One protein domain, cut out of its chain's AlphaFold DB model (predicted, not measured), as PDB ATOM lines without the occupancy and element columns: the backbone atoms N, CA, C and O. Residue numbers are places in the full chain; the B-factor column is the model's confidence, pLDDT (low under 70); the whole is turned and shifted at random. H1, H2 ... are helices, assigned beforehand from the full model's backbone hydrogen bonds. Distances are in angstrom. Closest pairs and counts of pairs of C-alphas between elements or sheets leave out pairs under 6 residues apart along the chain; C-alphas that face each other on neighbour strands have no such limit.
ATOM      1  N   PRO A   2      12.855  23.057  -2.155       52.97
ATOM      2  CA  PRO A   2      11.661  22.508  -2.787       52.97
ATOM      3  C   PRO A   2      11.576  23.099  -4.199       52.97
ATOM      4  O   PRO A   2      11.742  24.307  -4.370       52.97
ATOM      5  N   MET A   3      11.451  22.236  -5.203       61.56
ATOM      6  CA  MET A   3      11.275  22.671  -6.583       61.56
ATOM      7  C   MET A   3       9.929  23.402  -6.695       61.56
ATOM      8  O   MET A   3       8.967  23.017  -6.031       61.56
ATOM      9  N   ASP A   4       9.885  24.481  -7.473       82.06
ATOM     10  CA  ASP A   4       8.680  25.291  -7.658       82.06
ATOM     11  C   ASP A   4       7.576  24.457  -8.330       82.06
ATOM     12  O   ASP A   4       7.823  23.796  -9.341       82.06
ATOM     13  N   LEU A   5       6.362  24.466  -7.772       83.69
ATOM     14  CA  LEU A   5       5.229  23.693  -8.293       83.69
ATOM     15  C   LEU A   5       4.907  24.102  -9.737       83.69
ATOM     16  O   LEU A   5       4.569  23.248 -10.557       83.69
ATOM     17  N   ASP A   6       5.096  25.381 -10.066       88.00
ATOM     18  CA  ASP A   6       4.896  25.907 -11.416       88.00
ATOM     19  C   ASP A   6       5.879  25.283 -12.420       88.00
ATOM     20  O   ASP A   6       5.506  24.979 -13.557       88.00
ATOM     21  N   ALA A   7       7.115  24.997 -11.993       86.38
ATOM     22  CA  ALA A   7       8.109  24.314 -12.820       86.38
ATOM     23  C   ALA A   7       7.747  22.837 -13.049       86.38
ATOM     24  O   ALA A   7       7.923  22.328 -14.155       86.38
ATOM     25  N   ILE A   8       7.187  22.163 -12.038       88.12
ATOM     26  CA  ILE A   8       6.714  20.772 -12.150       88.12
ATOM     27  C   ILE A   8       5.510  20.692 -13.094       88.12
ATOM     28  O   ILE A   8       5.474  19.833 -13.975       88.12
ATOM     29  N   ILE A   9       4.543  21.608 -12.960       89.75
ATOM     30  CA  ILE A   9       3.380  21.690 -13.856       89.75
ATOM     31  C   ILE A   9       3.844  21.970 -15.289       89.75
ATOM     32  O   ILE A   9       3.423  21.279 -16.218       89.75
ATOM     33  N   GLY A  10       4.756  22.929 -15.476       90.06
ATOM     34  CA  GLY A  10       5.351  23.226 -16.778       90.06
ATOM     35  C   GLY A  10       6.053  22.014 -17.395       90.06
ATOM     36  O   GLY A  10       5.841  21.708 -18.570       90.06
ATOM     37  N   ALA A  11       6.828  21.266 -16.607       90.31
ATOM     38  CA  ALA A  11       7.500  20.046 -17.050       90.31
ATOM     39  C   ALA A  11       6.512  18.926 -17.417       90.31
ATOM     40  O   ALA A  11       6.663  18.280 -18.455       90.31
ATOM     41  N   ALA A  12       5.448  18.748 -16.630       90.88
ATOM     42  CA  ALA A  12       4.389  17.780 -16.904       90.88
ATOM     43  C   ALA A  12       3.610  18.110 -18.186       90.88
ATOM     44  O   ALA A  12       3.183  17.209 -18.910       90.88
ATOM     45  N   LEU A  13       3.397  19.393 -18.481       89.75
ATOM     46  CA  LEU A  13       2.711  19.833 -19.697       89.75
ATOM     47  C   LEU A  13       3.606  19.761 -20.938       89.75
ATOM     48  O   LEU A  13       3.091  19.471 -22.012       89.75
ATOM     49  N   SER A  14       4.913  19.979 -20.782       89.19
ATOM     50  CA  SER A  14       5.894  19.985 -21.879       89.19
ATOM     51  C   SER A  14       6.564  18.632 -22.146       89.19
ATOM     52  O   SER A  14       7.218  18.481 -23.177       89.19
ATOM     53  N   GLY A  15       6.395  17.645 -21.260       89.88
ATOM     54  CA  GLY A  15       7.055  16.342 -21.371       89.88
ATOM     55  C   GLY A  15       8.543  16.386 -21.011       89.88
ATOM     56  O   GLY A  15       9.311  15.559 -21.488       89.88
ATOM     57  N   ASN A  16       8.978  17.351 -20.195       91.00
ATOM     58  CA  ASN A  16      10.377  17.469 -19.788       91.00
ATOM     59  C   ASN A  16      10.706  16.475 -18.659       91.00
ATOM     60  O   ASN A  16      10.493  16.763 -17.479       91.00
ATOM     61  N   LEU A  17      11.226  15.304 -19.039       91.00
ATOM     62  CA  LEU A  17      11.538  14.215 -18.111       91.00
ATOM     63  C   LEU A  17      12.581  14.602 -17.055       91.00
ATOM     64  O   LEU A  17      12.389  14.279 -15.891       91.00
ATOM     65  N   GLU A  18      13.637  15.332 -17.423       89.06
ATOM     66  CA  GLU A  18      14.737  15.672 -16.503       89.06
ATOM     67  C   GLU A  18      14.242  16.473 -15.289       89.06
ATOM     68  O   GLU A  18      14.633  16.220 -14.144       89.06
ATOM     69  N   VAL A  19      13.337  17.428 -15.532       89.06
ATOM     70  CA  VAL A  19      12.732  18.246 -14.473       89.06
ATOM     71  C   VAL A  19      11.776  17.405 -13.627       89.06
ATOM     72  O   VAL A  19      11.817  17.498 -12.399       89.06
ATOM     73  N   LEU A  20      10.960  16.553 -14.259       88.31
ATOM     74  CA  LEU A  20      10.037  15.661 -13.554       88.31
ATOM     75  C   LEU A  20      10.781  14.669 -12.648       88.31
ATOM     76  O   LEU A  20      10.495  14.596 -11.456       88.31
ATOM     77  N   GLU A  21      11.787  13.961 -13.158       86.69
ATOM     78  CA  GLU A  21      12.566  13.001 -12.367       86.69
ATOM     79  C   GLU A  21      13.259  13.655 -11.173       86.69
ATOM     80  O   GLU A  21      13.289  13.092 -10.076       86.69
ATOM     81  N   THR A  22      13.792  14.862 -11.372       86.69
ATOM     82  CA  THR A  22      14.450  15.623 -10.308       86.69
ATOM     83  C   THR A  22      13.437  16.070  -9.247       86.69
ATOM     84  O   THR A  22      13.753  16.050  -8.056       86.69
ATOM     85  N   ALA A  23      12.210  16.422  -9.646       83.06
ATOM     86  CA  ALA A  23      11.139  16.806  -8.728       83.06
ATOM     87  C   ALA A  23      10.692  15.641  -7.832       83.06
ATOM     88  O   ALA A  23      10.516  15.821  -6.626       83.06
ATOM     89  N   PHE A  24      10.569  14.440  -8.403       79.38
ATOM     90  CA  PHE A  24      10.128  13.239  -7.684       79.38
ATOM     91  C   PHE A  24      11.279  12.429  -7.065       79.38
ATOM     92  O   PHE A  24      11.052  11.420  -6.404       79.38
ATOM     93  N   ALA A  25      12.530  12.883  -7.184       75.19
ATOM     94  CA  ALA A  25      13.678  12.204  -6.583       75.19
ATOM     95  C   ALA A  25      13.662  12.180  -5.044       75.19
ATOM     96  O   ALA A  25      14.258  11.286  -4.447       75.19
ATOM     97  N   GLY A  26      13.000  13.152  -4.406       68.31
ATOM     98  CA  GLY A  26      12.963  13.296  -2.946       68.31
ATOM     99  C   GLY A  26      11.917  12.440  -2.224       68.31
ATOM    100  O   GLY A  26      11.992  12.319  -1.004       68.31
ATOM    101  N   ASN A  27      10.957  11.856  -2.949       69.50
ATOM    102  CA  ASN A  27       9.945  10.952  -2.402       69.50
ATOM    103  C   ASN A  27       9.829   9.727  -3.324       69.50
ATOM    104  O   ASN A  27       9.117   9.792  -4.326       69.50
ATOM    105  N   PRO A  28      10.585   8.650  -3.056       69.00
ATOM    106  CA  PRO A  28      10.667   7.513  -3.958       69.00
ATOM    107  C   PRO A  28       9.337   6.749  -3.969       69.00
ATOM    108  O   PRO A  28       9.065   5.930  -3.097       69.00
ATOM    109  N   ASN A  29       8.533   7.000  -5.001       84.50
ATOM    110  CA  ASN A  29       7.337   6.244  -5.353       84.50
ATOM    111  C   ASN A  29       7.470   5.756  -6.804       84.50
ATOM    112  O   ASN A  29       7.735   6.538  -7.726       84.50
ATOM    113  N   TRP A  30       7.301   4.451  -7.017       86.94
ATOM    114  CA  TRP A  30       7.436   3.849  -8.343       86.94
ATOM    115  C   TRP A  30       6.319   4.299  -9.291       86.94
ATOM    116  O   TRP A  30       6.568   4.438 -10.487       86.94
ATOM    117  N   GLN A  31       5.119   4.585  -8.771       89.75
ATOM    118  CA  GLN A  31       3.981   5.052  -9.569       89.75
ATOM    119  C   GLN A  31       4.246   6.442 -10.144       89.75
ATOM    120  O   GLN A  31       3.999   6.677 -11.325       89.75
ATOM    121  N   ASP A  32       4.819   7.337  -9.334       88.44
ATOM    122  CA  ASP A  32       5.201   8.681  -9.775       88.44
ATOM    123  C   ASP A  32       6.317   8.604 -10.822       88.44
ATOM    124  O   ASP A  32       6.272   9.302 -11.835       88.44
ATOM    125  N   SER A  33       7.278   7.693 -10.633       87.88
ATOM    126  CA  SER A  33       8.339   7.441 -11.615       87.88
ATOM    127  C   SER A  33       7.754   6.937 -12.937       87.88
ATOM    128  O   SER A  33       7.990   7.541 -13.979       87.88
ATOM    129  N   LEU A  34       6.915   5.898 -12.912       89.25
ATOM    130  CA  LEU A  34       6.230   5.387 -14.102       89.25
ATOM    131  C   LEU A  34       5.413   6.485 -14.799       89.25
ATOM    132  O   LEU A  34       5.489   6.637 -16.020       89.25
ATOM    133  N   TRP A  35       4.665   7.276 -14.029       91.19
ATOM    134  CA  TRP A  35       3.874   8.381 -14.554       91.19
ATOM    135  C   TRP A  35       4.741   9.422 -15.265       91.19
ATOM    136  O   TRP A  35       4.379   9.837 -16.364       91.19
ATOM    137  N   CYS A  36       5.899   9.801 -14.713       91.25
ATOM    138  CA  CYS A  36       6.811  10.758 -15.350       91.25
ATOM    139  C   CYS A  36       7.254  10.284 -16.741       91.25
ATOM    140  O   CYS A  36       7.212  11.051 -17.706       91.25
ATOM    141  N   TYR A  37       7.626   9.008 -16.852       91.31
ATOM    142  CA  TYR A  37       8.080   8.404 -18.104       91.31
ATOM    143  C   TYR A  37       6.949   8.264 -19.127       91.31
ATOM    144  O   TYR A  37       7.107   8.686 -20.274       91.31
ATOM    145  N   LEU A  38       5.780   7.753 -18.720       90.19
ATOM    146  CA  LEU A  38       4.606   7.649 -19.597       90.19
ATOM    147  C   LEU A  38       4.099   9.027 -20.039       90.19
ATOM    148  O   LEU A  38       3.683   9.207 -21.185       90.19
ATOM    149  N   ARG A  39       4.152  10.023 -19.148       93.25
ATOM    150  CA  ARG A  39       3.747  11.396 -19.450       93.25
ATOM    151  C   ARG A  39       4.694  12.049 -20.449       93.25
ATOM    152  O   ARG A  39       4.212  12.671 -21.395       93.25
ATOM    153  N   CYS A  40       6.003  11.884 -20.257       93.38
ATOM    154  CA  CYS A  40       7.016  12.305 -21.220       93.38
ATOM    155  C   CYS A  40       6.755  11.666 -22.589       93.38
ATOM    156  O   CYS A  40       6.609  12.393 -23.572       93.38
ATOM    157  N   PHE A  41       6.578  10.339 -22.637       91.56
ATOM    158  CA  PHE A  41       6.277   9.624 -23.878       91.56
ATOM    159  C   PHE A  41       5.067  10.214 -24.600       91.56
ATOM    160  O   PHE A  41       5.167  10.595 -25.762       91.56
ATOM    161  N   LEU A  42       3.941  10.345 -23.896       92.94
ATOM    162  CA  LEU A  42       2.690  10.823 -24.472       92.94
ATOM    163  C   LEU A  42       2.822  12.232 -25.059       92.94
ATOM    164  O   LEU A  42       2.381  12.473 -26.180       92.94
ATOM    165  N   VAL A  43       3.404  13.169 -24.305       93.88
ATOM    166  CA  VAL A  43       3.512  14.571 -24.734       93.88
ATOM    167  C   VAL A  43       4.478  14.713 -25.903       93.88
ATOM    168  O   VAL A  43       4.164  15.403 -26.875       93.88
ATOM    169  N   VAL A  44       5.630  14.045 -25.825       92.56
ATOM    170  CA  VAL A  44       6.646  14.110 -26.874       92.56
ATOM    171  C   VAL A  44       6.140  13.439 -28.147       92.56
ATOM    172  O   VAL A  44       6.208  14.051 -29.211       92.56
ATOM    173  N   ALA A  45       5.540  12.250 -28.044       91.38
ATOM    174  CA  ALA A  45       5.008  11.539 -29.200       91.38
ATOM    175  C   ALA A  45       3.855  12.300 -29.870       91.38
ATOM    176  O   ALA A  45       3.827  12.438 -31.094       91.38
ATOM    177  N   PHE A  46       2.931  12.855 -29.079       92.88
ATOM    178  CA  PHE A  46       1.844  13.685 -29.594       92.88
ATOM    179  C   PHE A  46       2.379  14.925 -30.317       92.88
ATOM    180  O   PHE A  46       1.977  15.208 -31.443       92.88
ATOM    181  N   THR A  47       3.320  15.644 -29.700       92.62
ATOM    182  CA  THR A  47       3.865  16.877 -30.278       92.62
ATOM    183  C   THR A  47       4.690  16.592 -31.529       92.62
ATOM    184  O   THR A  47       4.546  17.301 -32.519       92.62
ATOM    185  N   LYS A  48       5.494  15.525 -31.536       91.75
ATOM    186  CA  LYS A  48       6.250  15.110 -32.721       91.75
ATOM    187  C   LYS A  48       5.325  14.706 -33.870       91.75
ATOM    188  O   LYS A  48       5.529  15.156 -34.988       91.75
ATOM    189  N   THR A  49       4.230  14.001 -33.580       90.88
ATOM    190  CA  THR A  49       3.197  13.687 -34.585       90.88
ATOM    191  C   THR A  49       2.566  14.955 -35.177       90.88
ATOM    192  O   THR A  49       2.298  15.013 -36.376       90.88
ATOM    193  N   LEU A  50       2.341  15.995 -34.364       92.19
ATOM    194  CA  LEU A  50       1.866  17.294 -34.855       92.19
ATOM    195  C   LEU A  50       2.896  17.983 -35.758       92.19
ATOM    196  O   LEU A  50       2.514  18.528 -36.793       92.19
ATOM    197  N   ILE A  51       4.179  17.943 -35.387       90.94
ATOM    198  CA  ILE A  51       5.278  18.490 -36.195       90.94
ATOM    199  C   ILE A  51       5.355  17.760 -37.543       90.94
ATOM    200  O   ILE A  51       5.343  18.415 -38.584       90.94
ATOM    201  N   ASP A  52       5.333  16.426 -37.534       89.94
ATOM    202  CA  ASP A  52       5.373  15.587 -38.741       89.94
ATOM    203  C   ASP A  52       4.149  15.835 -39.648       89.94
ATOM    204  O   ASP A  52       4.247  15.808 -40.877       89.94
ATOM    205  N   ALA A  53       2.996  16.167 -39.058       92.62
ATOM    206  CA  ALA A  53       1.782  16.566 -39.772       92.62
ATOM    207  C   ALA A  53       1.779  18.037 -40.250       92.62
ATOM    208  O   ALA A  53       0.776  18.494 -40.804       92.62
ATOM    209  N   ASN A  54       2.871  18.788 -40.054       90.19
ATOM    210  CA  ASN A  54       2.984  20.229 -40.323       90.19
ATOM    211  C   ASN A  54       1.933  21.089 -39.594       90.19
ATOM    212  O   ASN A  54       1.537  22.156 -40.076       90.19
ATOM    213  N   ALA A  55       1.456  20.636 -38.434       92.88
ATOM    214  CA  ALA A  55       0.587  21.435 -37.582       92.88
ATOM    215  C   ALA A  55       1.388  22.566 -36.901       92.88
ATOM    216  O   ALA A  55       2.588  22.424 -36.655       92.88
ATOM    217  N   PRO A  56       0.752  23.707 -36.577       90.56
ATOM    218  CA  PRO A  56       1.446  24.830 -35.960       90.56
ATOM    219  C   PRO A  56       1.860  24.499 -34.518       90.56
ATOM    220  O   PRO A  56       1.027  24.458 -33.615       90.56
ATOM    221  N   VAL A  57       3.163  24.309 -34.312       90.25
ATOM    222  CA  VAL A  57       3.815  24.167 -33.001       90.25
ATOM    223  C   VAL A  57       4.799  25.326 -32.827       90.25
ATOM    224  O   VAL A  57       5.424  25.766 -33.793       90.25
ATOM    225  N   GLU A  58       4.923  25.861 -31.610       92.88
ATOM    226  CA  GLU A  58       5.879  26.937 -31.326       92.88
ATOM    227  C   GLU A  58       7.308  26.503 -31.722       92.88
ATOM    228  O   GLU A  58       7.755  25.450 -31.263       92.88
ATOM    229  N   PRO A  59       8.061  27.291 -32.519       89.88
ATOM    230  CA  PRO A  59       9.352  26.860 -33.062       89.88
ATOM    231  C   PRO A  59      10.384  26.443 -32.008       89.88
ATOM    232  O   PRO A  59      11.138  25.499 -32.224       89.88
ATOM    233  N   ALA A  60      10.411  27.126 -30.860       89.19
ATOM    234  CA  ALA A  60      11.322  26.797 -29.766       89.19
ATOM    235  C   ALA A  60      10.977  25.444 -29.123       89.19
ATOM    236  O   ALA A  60      11.871  24.652 -28.826       89.19
ATOM    237  N   TYR A  61       9.683  25.154 -28.961       90.62
ATOM    238  CA  TYR A  61       9.223  23.878 -28.427       90.62
ATOM    239  C   TYR A  61       9.388  22.745 -29.446       90.62
ATOM    240  O   TYR A  61       9.846  21.666 -29.087       90.62
ATOM    241  N   ALA A  62       9.127  23.006 -30.730       89.56
ATOM    242  CA  ALA A  62       9.388  22.046 -31.799       89.56
ATOM    243  C   ALA A  62      10.872  21.643 -31.852       89.56
ATOM    244  O   ALA A  62      11.180  20.456 -31.901       89.56
ATOM    245  N   ALA A  63      11.793  22.608 -31.741       90.12
ATOM    246  CA  ALA A  63      13.229  22.330 -31.687       90.12
ATOM    247  C   ALA A  63      13.627  21.469 -30.472       90.12
ATOM    248  O   ALA A  63      14.465  20.579 -30.605       90.12
ATOM    249  N   PHE A  64      13.012  21.696 -29.305       90.06
ATOM    250  CA  PHE A  64      13.212  20.850 -28.123       90.06
ATOM    251  C   PHE A  64      12.752  19.405 -28.366       90.06
ATOM    252  O   PHE A  64      13.466  18.467 -28.017       90.06
ATOM    253  N   ILE A  65      11.584  19.215 -28.985       91.56
ATOM    254  CA  ILE A  65      11.045  17.884 -29.290       91.56
ATOM    255  C   ILE A  65      11.945  17.140 -30.284       91.56
ATOM    256  O   ILE A  65      12.328  16.006 -30.014       91.56
ATOM    257  N   GLU A  66      12.370  17.787 -31.372       89.06
ATOM    258  CA  GLU A  66      13.317  17.200 -32.337       89.06
ATOM    259  C   GLU A  66      14.647  16.800 -31.675       89.06
ATOM    260  O   GLU A  66      15.216  15.756 -31.985       89.06
ATOM    261  N   GLN A  67      15.130  17.581 -30.700       89.06
ATOM    262  CA  GLN A  67      16.327  17.234 -29.931       89.06
ATOM    263  C   GLN A  67      16.121  16.000 -29.034       89.06
ATOM    264  O   GLN A  67      17.051  15.214 -28.852       89.06
ATOM    265  N   GLN A  68      14.935  15.839 -28.440       85.56
ATOM    266  CA  GLN A  68      14.642  14.734 -27.518       85.56
ATOM    267  C   GLN A  68      14.521  13.387 -28.224       85.56
ATOM    268  O   GLN A  68      14.957  12.365 -27.680       85.56
ATOM    269  N   VAL A  69      13.917  13.399 -29.408       86.56
ATOM    270  CA  VAL A  69      13.588  12.192 -30.161       86.56
ATOM    271  C   VAL A  69      14.680  11.840 -31.183       86.56
ATOM    272  O   VAL A  69      14.930  10.663 -31.434       86.56
ATOM    273  N   GLY A  70      15.394  12.839 -31.711       80.19
ATOM    274  CA  GLY A  70      16.362  12.659 -32.791       80.19
ATOM    275  C   GLY A  70      15.708  12.693 -34.177       80.19
ATOM    276  O   GLY A  70      14.496  12.822 -34.310       80.19
ATOM    277  N   SER A  71      16.534  12.598 -35.221       71.75
ATOM    278  CA  SER A  71      16.121  12.748 -36.626       71.75
ATOM    279  C   SER A  71      15.857  11.423 -37.357       71.75
ATOM    280  O   SER A  71      15.859  11.406 -38.587       71.75
ATOM    281  N   ASP A  72      15.717  10.313 -36.631       74.88
ATOM    282  CA  ASP A  72      15.558   8.978 -37.220       74.88
ATOM    283  C   ASP A  72      14.140   8.777 -37.792       74.88
ATOM    284  O   ASP A  72      13.173   9.330 -37.273       74.88
ATOM    285  N   GLU A  73      13.984   7.973 -38.850       75.56
ATOM    286  CA  GLU A  73      12.647   7.636 -39.382       75.56
ATOM    287  C   GLU A  73      11.842   6.772 -38.388       75.56
ATOM    288  O   GLU A  73      10.636   6.960 -38.245       75.56
ATOM    289  N   ASP A  74      12.525   5.928 -37.605       82.44
ATOM    290  CA  ASP A  74      11.936   5.063 -36.567       82.44
ATOM    291  C   ASP A  74      11.982   5.708 -35.170       82.44
ATOM    292  O   ASP A  74      12.189   5.057 -34.137       82.44
ATOM    293  N   TRP A  75      11.803   7.028 -35.121       86.19
ATOM    294  CA  TRP A  75      11.959   7.828 -33.907       86.19
ATOM    295  C   TRP A  75      11.090   7.339 -32.739       86.19
ATOM    296  O   TRP A  75      11.516   7.403 -31.587       86.19
ATOM    297  N   ILE A  76       9.893   6.806 -33.022       86.88
ATOM    298  CA  ILE A  76       8.967   6.266 -32.012       86.88
ATOM    299  C   ILE A  76       9.607   5.082 -31.290       86.88
ATOM    300  O   ILE A  76       9.555   5.004 -30.060       86.88
ATOM    301  N   GLU A  77      10.236   4.175 -32.033       84.06
ATOM    302  CA  GLU A  77      10.867   2.980 -31.481       84.06
ATOM    303  C   GLU A  77      12.125   3.350 -30.685       84.06
ATOM    304  O   GLU A  77      12.288   2.934 -29.539       84.06
ATOM    305  N   SER A  78      12.982   4.206 -31.247       84.56
ATOM    306  CA  SER A  78      14.206   4.678 -30.584       84.56
ATOM    307  C   SER A  78      13.904   5.433 -29.280       84.56
ATOM    308  O   SER A  78      14.509   5.181 -28.230       84.56
ATOM    309  N   PHE A  79      12.907   6.319 -29.305       87.44
ATOM    310  CA  PHE A  79      12.519   7.114 -28.145       87.44
ATOM    311  C   PHE A  79      11.786   6.296 -27.077       87.44
ATOM    312  O   PHE A  79      12.111   6.411 -25.893       87.44
ATOM    313  N   SER A  80      10.843   5.430 -27.466       85.44
ATOM    314  CA  SER A  80      10.176   4.522 -26.518       85.44
ATOM    315  C   SER A  80      11.189   3.604 -25.830       85.44
ATOM    316  O   SER A  80      11.181   3.502 -24.605       85.44
ATOM    317  N   ARG A  81      12.149   3.047 -26.579       83.88
ATOM    318  CA  ARG A  81      13.273   2.266 -26.046       83.88
ATOM    319  C   ARG A  81      14.086   3.049 -25.020       83.88
ATOM    320  O   ARG A  81      14.323   2.549 -23.921       83.88
ATOM    321  N   LYS A  82      14.488   4.284 -25.339       86.25
ATOM    322  CA  LYS A  82      15.230   5.158 -24.413       86.25
ATOM    323  C   LYS A  82      14.461   5.371 -23.105       86.25
ATOM    324  O   LYS A  82      15.059   5.298 -22.032       86.25
ATOM    325  N   LEU A  83      13.149   5.595 -23.185       88.31
ATOM    326  CA  LEU A  83      12.303   5.785 -22.005       88.31
ATOM    327  C   LEU A  83      12.136   4.504 -21.184       88.31
ATOM    328  O   LEU A  83      12.245   4.563 -19.965       88.31
ATOM    329  N   VAL A  84      11.922   3.351 -21.818       86.94
ATOM    330  CA  VAL A  84      11.797   2.066 -21.109       86.94
ATOM    331  C   VAL A  84      13.101   1.704 -20.392       86.94
ATOM    332  O   VAL A  84      13.077   1.332 -19.218       86.94
ATOM    333  N   VAL A  85      14.251   1.890 -21.051       86.38
ATOM    334  CA  VAL A  85      15.575   1.676 -20.441       86.38
ATOM    335  C   VAL A  85      15.804   2.633 -19.266       86.38
ATOM    336  O   VAL A  85      16.273   2.195 -18.216       86.38
ATOM    337  N   GLY A  86      15.446   3.913 -19.408       87.25
ATOM    338  CA  GLY A  86      15.562   4.891 -18.323       87.25
ATOM    339  C   GLY A  86      14.674   4.547 -17.124       87.25
ATOM    340  O   GLY A  86      15.164   4.485 -15.996       87.25
ATOM    341  N   LEU A  87      13.397   4.220 -17.365       87.31
ATOM    342  CA  LEU A  87      12.448   3.836 -16.318       87.31
ATOM    343  C   LEU A  87      12.971   2.638 -15.532       87.31
ATOM    344  O   LEU A  87      12.943   2.627 -14.304       87.31
ATOM    345  N   ARG A  88      13.495   1.640 -16.239       85.19
ATOM    346  CA  ARG A  88      14.100   0.473 -15.614       85.19
ATOM    347  C   ARG A  88      15.293   0.841 -14.740       85.19
ATOM    348  O   ARG A  88      15.331   0.441 -13.581       85.19
ATOM    349  N   GLN A  89      16.266   1.573 -15.286       86.38
ATOM    350  CA  GLN A  89      17.452   1.985 -14.531       86.38
ATOM    351  C   GLN A  89      17.051   2.752 -13.276       86.38
ATOM    352  O   GLN A  89      17.656   2.576 -12.222       86.38
ATOM    353  N   ARG A  90      15.994   3.563 -13.370       85.25
ATOM    354  CA  ARG A  90      15.433   4.272 -12.229       85.25
ATOM    355  C   ARG A  90      14.842   3.322 -11.191       85.25
ATOM    356  O   ARG A  90      15.136   3.478 -10.007       85.25
ATOM    357  N   VAL A  91      14.055   2.341 -11.630       83.06
ATOM    358  CA  VAL A  91      13.449   1.335 -10.750       83.06
ATOM    359  C   VAL A  91      14.506   0.517 -10.010       83.06
ATOM    360  O   VAL A  91      14.398   0.328  -8.798       83.06
ATOM    361  N   GLU A  92      15.542   0.080 -10.727       83.38
ATOM    362  CA  GLU A  92      16.668  -0.669 -10.167       83.38
ATOM    363  C   GLU A  92      17.505   0.207  -9.223       83.38
ATOM    364  O   GLU A  92      17.788  -0.201  -8.104       83.38
ATOM    365  N   ALA A  93      17.844   1.441  -9.611       83.75
ATOM    366  CA  ALA A  93      18.651   2.343  -8.784       83.75
ATOM    367  C   ALA A  93      17.974   2.728  -7.458       83.75
ATOM    368  O   ALA A  93      18.659   3.062  -6.490       83.75
ATOM    369  N   GLN A  94      16.640   2.713  -7.415       82.31
ATOM    370  CA  GLN A  94      15.860   3.021  -6.216       82.31
ATOM    371  C   GLN A  94      15.439   1.774  -5.427       82.31
ATOM    372  O   GLN A  94      14.783   1.920  -4.398       82.31
ATOM    373  N   ASN A  95      15.822   0.568  -5.871       81.94
ATOM    374  CA  ASN A  95      15.466  -0.711  -5.247       81.94
ATOM    375  C   ASN A  95      13.964  -0.824  -4.925       81.94
ATOM    376  O   ASN A  95      13.592  -1.320  -3.861       81.94
ATOM    377  N   PHE A  96      13.077  -0.341  -5.806       83.81
ATOM    378  CA  PHE A  96      11.642  -0.301  -5.491       83.81
ATOM    379  C   PHE A  96      11.076  -1.677  -5.160       83.81
ATOM    380  O   PHE A  96      10.299  -1.804  -4.218       83.81
ATOM    381  N   LEU A  97      11.506  -2.702  -5.899       81.88
ATOM    382  CA  LEU A  97      11.030  -4.070  -5.721       81.88
ATOM    383  C   LEU A  97      11.307  -4.620  -4.312       81.88
ATOM    384  O   LEU A  97      10.545  -5.459  -3.855       81.88
ATOM    385  N   ASP A  98      12.316  -4.115  -3.601       81.88
ATOM    386  CA  ASP A  98      12.677  -4.608  -2.264       81.88
ATOM    387  C   ASP A  98      11.854  -3.960  -1.133       81.88
ATOM    388  O   ASP A  98      11.870  -4.439  -0.000       81.88
ATOM    389  N   HIS A  99      11.145  -2.859  -1.413       81.81
ATOM    390  CA  HIS A  99      10.512  -2.012  -0.387       81.81
ATOM    391  C   HIS A  99       8.985  -1.916  -0.507       81.81
ATOM    392  O   HIS A  99       8.340  -1.321   0.358       81.81
ATOM    393  N   VAL A 100       8.406  -2.474  -1.571       85.88
ATOM    394  CA  VAL A 100       6.966  -2.423  -1.867       85.88
ATOM    395  C   VAL A 100       6.303  -3.774  -1.618       85.88
ATOM    396  O   VAL A 100       6.978  -4.805  -1.540       85.88
ATOM    397  N   LYS A 101       4.974  -3.784  -1.461       90.19
ATOM    398  CA  LYS A 101       4.231  -5.033  -1.223       90.19
ATOM    399  C   LYS A 101       4.291  -5.942  -2.444       90.19
ATOM    400  O   LYS A 101       4.472  -5.462  -3.559       90.19
ATOM    401  N   LEU A 102       4.089  -7.245  -2.247       89.75
ATOM    402  CA  LEU A 102       4.164  -8.219  -3.335       89.75
ATOM    403  C   LEU A 102       3.248  -7.846  -4.508       89.75
ATOM    404  O   LEU A 102       3.678  -7.934  -5.649       89.75
ATOM    405  N   GLU A 103       2.025  -7.387  -4.256       90.75
ATOM    406  CA  GLU A 103       1.100  -6.969  -5.314       90.75
ATOM    407  C   GLU A 103       1.694  -5.847  -6.173       90.75
ATOM    408  O   GLU A 103       1.708  -5.948  -7.396       90.75
ATOM    409  N   GLU A 104       2.280  -4.832  -5.537       90.06
ATOM    410  CA  GLU A 104       2.935  -3.710  -6.218       90.06
ATOM    411  C   GLU A 104       4.196  -4.167  -6.970       90.06
ATOM    412  O   GLU A 104       4.475  -3.688  -8.070       90.06
ATOM    413  N   GLN A 105       4.942  -5.136  -6.423       90.06
ATOM    414  CA  GLN A 105       6.075  -5.747  -7.126       90.06
ATOM    415  C   GLN A 105       5.610  -6.463  -8.400       90.06
ATOM    416  O   GLN A 105       6.255  -6.340  -9.443       90.06
ATOM    417  N   LEU A 106       4.510  -7.219  -8.325       91.06
ATOM    418  CA  LEU A 106       3.947  -7.960  -9.455       91.06
ATOM    419  C   LEU A 106       3.382  -7.019 -10.526       91.06
ATOM    420  O   LEU A 106       3.629  -7.244 -11.711       91.06
ATOM    421  N   GLU A 107       2.692  -5.950 -10.124       90.56
ATOM    422  CA  GLU A 107       2.213  -4.897 -11.026       90.56
ATOM    423  C   GLU A 107       3.372  -4.231 -11.771       90.56
ATOM    424  O   GLU A 107       3.363  -4.151 -13.001       90.56
ATOM    425  N   LEU A 108       4.408  -3.805 -11.041       89.06
ATOM    426  CA  LEU A 108       5.571  -3.154 -11.632       89.06
ATOM    427  C   LEU A 108       6.317  -4.091 -12.592       89.06
ATOM    428  O   LEU A 108       6.658  -3.682 -13.701       89.06
ATOM    429  N   ARG A 109       6.522  -5.360 -12.214       89.00
ATOM    430  CA  ARG A 109       7.121  -6.384 -13.092       89.00
ATOM    431  C   ARG A 109       6.292  -6.614 -14.350       89.00
ATOM    432  O   ARG A 109       6.869  -6.721 -15.427       89.00
ATOM    433  N   PHE A 110       4.964  -6.645 -14.232       88.00
ATOM    434  CA  PHE A 110       4.077  -6.787 -15.383       88.00
ATOM    435  C   PHE A 110       4.194  -5.618 -16.348       88.00
ATOM    436  O   PHE A 110       4.382  -5.829 -17.545       88.00
ATOM    437  N   ILE A 111       4.158  -4.392 -15.831       87.38
ATOM    438  CA  ILE A 111       4.307  -3.189 -16.650       87.38
ATOM    439  C   ILE A 111       5.671  -3.186 -17.348       87.38
ATOM    440  O   ILE A 111       5.735  -2.986 -18.558       87.38
ATOM    441  N   LEU A 112       6.755  -3.469 -16.619       85.38
ATOM    442  CA  LEU A 112       8.105  -3.519 -17.185       85.38
ATOM    443  C   LEU A 112       8.259  -4.619 -18.240       85.38
ATOM    444  O   LEU A 112       8.871  -4.367 -19.278       85.38
ATOM    445  N   GLN A 113       7.680  -5.805 -18.016       84.69
ATOM    446  CA  GLN A 113       7.699  -6.874 -19.010       84.69
ATOM    447  C   GLN A 113       6.973  -6.434 -20.279       84.69
ATOM    448  O   GLN A 113       7.569  -6.483 -21.349       84.69
ATOM    449  N   MET A 114       5.731  -5.950 -20.165       81.44
ATOM    450  CA  MET A 114       4.914  -5.561 -21.319       81.44
ATOM    451  C   MET A 114       5.547  -4.429 -22.136       81.44
ATOM    452  O   MET A 114       5.478  -4.449 -23.360       81.44
ATOM    453  N   LEU A 115       6.213  -3.478 -21.477       80.00
ATOM    454  CA  LEU A 115       6.944  -2.400 -22.150       80.00
ATOM    455  C   LEU A 115       8.228  -2.876 -22.860       80.00
ATOM    456  O   LEU A 115       8.771  -2.138 -23.677       80.00
ATOM    457  N   SER A 116       8.717  -4.084 -22.562       74.88
ATOM    458  CA  SER A 116       9.974  -4.629 -23.098       74.88
ATOM    459  C   SER A 116       9.786  -5.634 -24.252       74.88
ATOM    460  O   SER A 116      10.775  -6.045 -24.858       74.88
ATOM    461  N   MET A 117       8.545  -6.037 -24.564       61.44
ATOM    462  CA  MET A 117       8.235  -7.244 -25.356       61.44
ATOM    463  C   MET A 117       8.583  -7.213 -26.850       61.44
ATOM    464  O   MET A 117       8.839  -8.273 -27.412       61.44
ATOM    465  N   ASP A 118       8.655  -6.044 -27.489       56.91
ATOM    466  CA  ASP A 118       8.869  -5.948 -28.948       56.91
ATOM    467  C   ASP A 118      10.306  -5.556 -29.329       56.91
ATOM    468  O   ASP A 118      10.594  -5.170 -30.459       56.91
ATOM    469  N   GLY A 119      11.224  -5.618 -28.363       50.59
ATOM    470  CA  GLY A 119      12.461  -4.863 -28.449       50.59
ATOM    471  C   GLY A 119      13.781  -5.620 -28.481       50.59
ATOM    472  O   GLY A 119      14.779  -5.091 -28.957       50.59
ATOM    473  N   GLY A 120      13.852  -6.827 -27.922       50.75
ATOM    474  CA  GLY A 120      15.156  -7.466 -27.684       50.75
ATOM    475  C   GLY A 120      16.099  -6.612 -26.814       50.75
ATOM    476  O   GLY A 120      17.317  -6.718 -26.939       50.75
ATOM    477  N   TYR A 121      15.550  -5.728 -25.967       54.78
ATOM    478  CA  TYR A 121      16.327  -4.715 -25.243       54.78
ATOM    479  C   TYR A 121      16.902  -5.184 -23.901       54.78
ATOM    480  O   TYR A 121      17.641  -4.415 -23.288       54.78
ATOM    481  N   ASP A 122      16.622  -6.420 -23.465       52.84
ATOM    482  CA  ASP A 122      17.435  -7.163 -22.493       52.84
ATOM    483  C   ASP A 122      17.053  -8.655 -22.414       52.84
ATOM    484  O   ASP A 122      15.917  -9.032 -22.693       52.84
ATOM    485  N   GLU A 123      17.999  -9.479 -21.960       53.56
ATOM    486  CA  GLU A 123      17.899 -10.932 -21.741       53.56
ATOM    487  C   GLU A 123      17.127 -11.313 -20.458       53.56
ATOM    488  O   GLU A 123      16.887 -12.493 -20.199       53.56
ATOM    489  N   ARG A 124      16.757 -10.337 -19.612       62.25
ATOM    490  CA  ARG A 124      16.117 -10.602 -18.312       62.25
ATOM    491  C   ARG A 124      14.601 -10.623 -18.412       62.25
ATOM    492  O   ARG A 124      13.956  -9.601 -18.625       62.25
TER     493      ARG A 124
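AT A GLANCE: This is residues 2 to 124 of the 557 residues of an uncharacterized protein of Phytomonas sp. isolate Hart1 (UniProt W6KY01). The domain is a flat slab of helices with the long H3 through its middle: H5 packs beside H3 and runs opposite ways to it, H7 packs on H5 farther out, and H1 and H2, a helical hairpin, pack on H3 away from H7. H4 packs steeply on the last part of H3, residues 44 to 51, and its end at Val 69 meets the first part of H5, residues 75 to 79, while the small H6 sits at the turn between H5 and H7. The printed part has 123 residues, with seven named helices in the order H1 to H7 and no named strand, and its class is all helix. It is compact, with a radius of gyration of the C-alphas of 15.5 A, and spans 47 by 39 by 18 A.

IN THESE COORDINATES: H3, the longest helix, is residues 30 to 52, 32.7 A from C-alpha 30 at (7.436, 3.849, -8.343) to C-alpha 52 at (5.373, 15.587, -38.741). H5 is residues 75 to 93, 26.6 A long, and H7 is residues 102 to 116, 20.9 A long, ending with C-alpha 116 at (9.974, -4.629, -23.098). H4 is residues 59 to 69, 15.5 A long. H1 is residues 5 to 14, 14.1 A long, and begins with C-alpha 5 at (5.229, 23.693, -8.293). H2 is residues 17 to 24, and H6 is residues 96 to 99.

HOW THE PARTS SIT: H3 is the hub, touching four helices. It touches H5 at a shallow tilt of 14 degrees, opposite ways; their closest C-alphas, of Tyr 37 and Leu 83, are 6.3 A apart. H5, with residues 84 to 88 alone, touches H7, with residues 112 to 116 alone, at a shallow tilt of 28 degrees, opposite ways; their closest C-alphas, of Val 84 and Leu 115, are 6.7 A apart. With residues 32 to 40 alone, H3 touches H2; the two form a helical hairpin at a shallow tilt of 23 degrees, and their closest C-alphas, of Leu 17 and Cys 40, are 5.8 A apart. With residues 36 to 44 alone, H3 touches H1 at a steep tilt of 48 degrees; the closest C-alphas, of Ser 14 and Val 43, are 6.6 A apart. H4 touches H3 residues 44 to 51 alone at a steep tilt of 61 degrees; the closest C-alphas, of Val 44 and Ile 65, are 6.3 A apart. H6 and H7 are close but not clearly touching; their closest C-alphas, of Leu 97 and Gln 105, are 5.4 A apart. In H1, H2, H3, H4, H5 and H7 every O i to N i+4 pair is within hydrogen-bond range; H6 is too short for such a pair.

THE WHOLE: The two C-alphas farthest apart, of Asn 54 and Leu 102, are 46.7 A apart. The printed part has no cut, and no link is long. The mean pLDDT of the printed part is 84.4; it is under 70 in residues 2 to 3, 26 to 28 and 117 to 124.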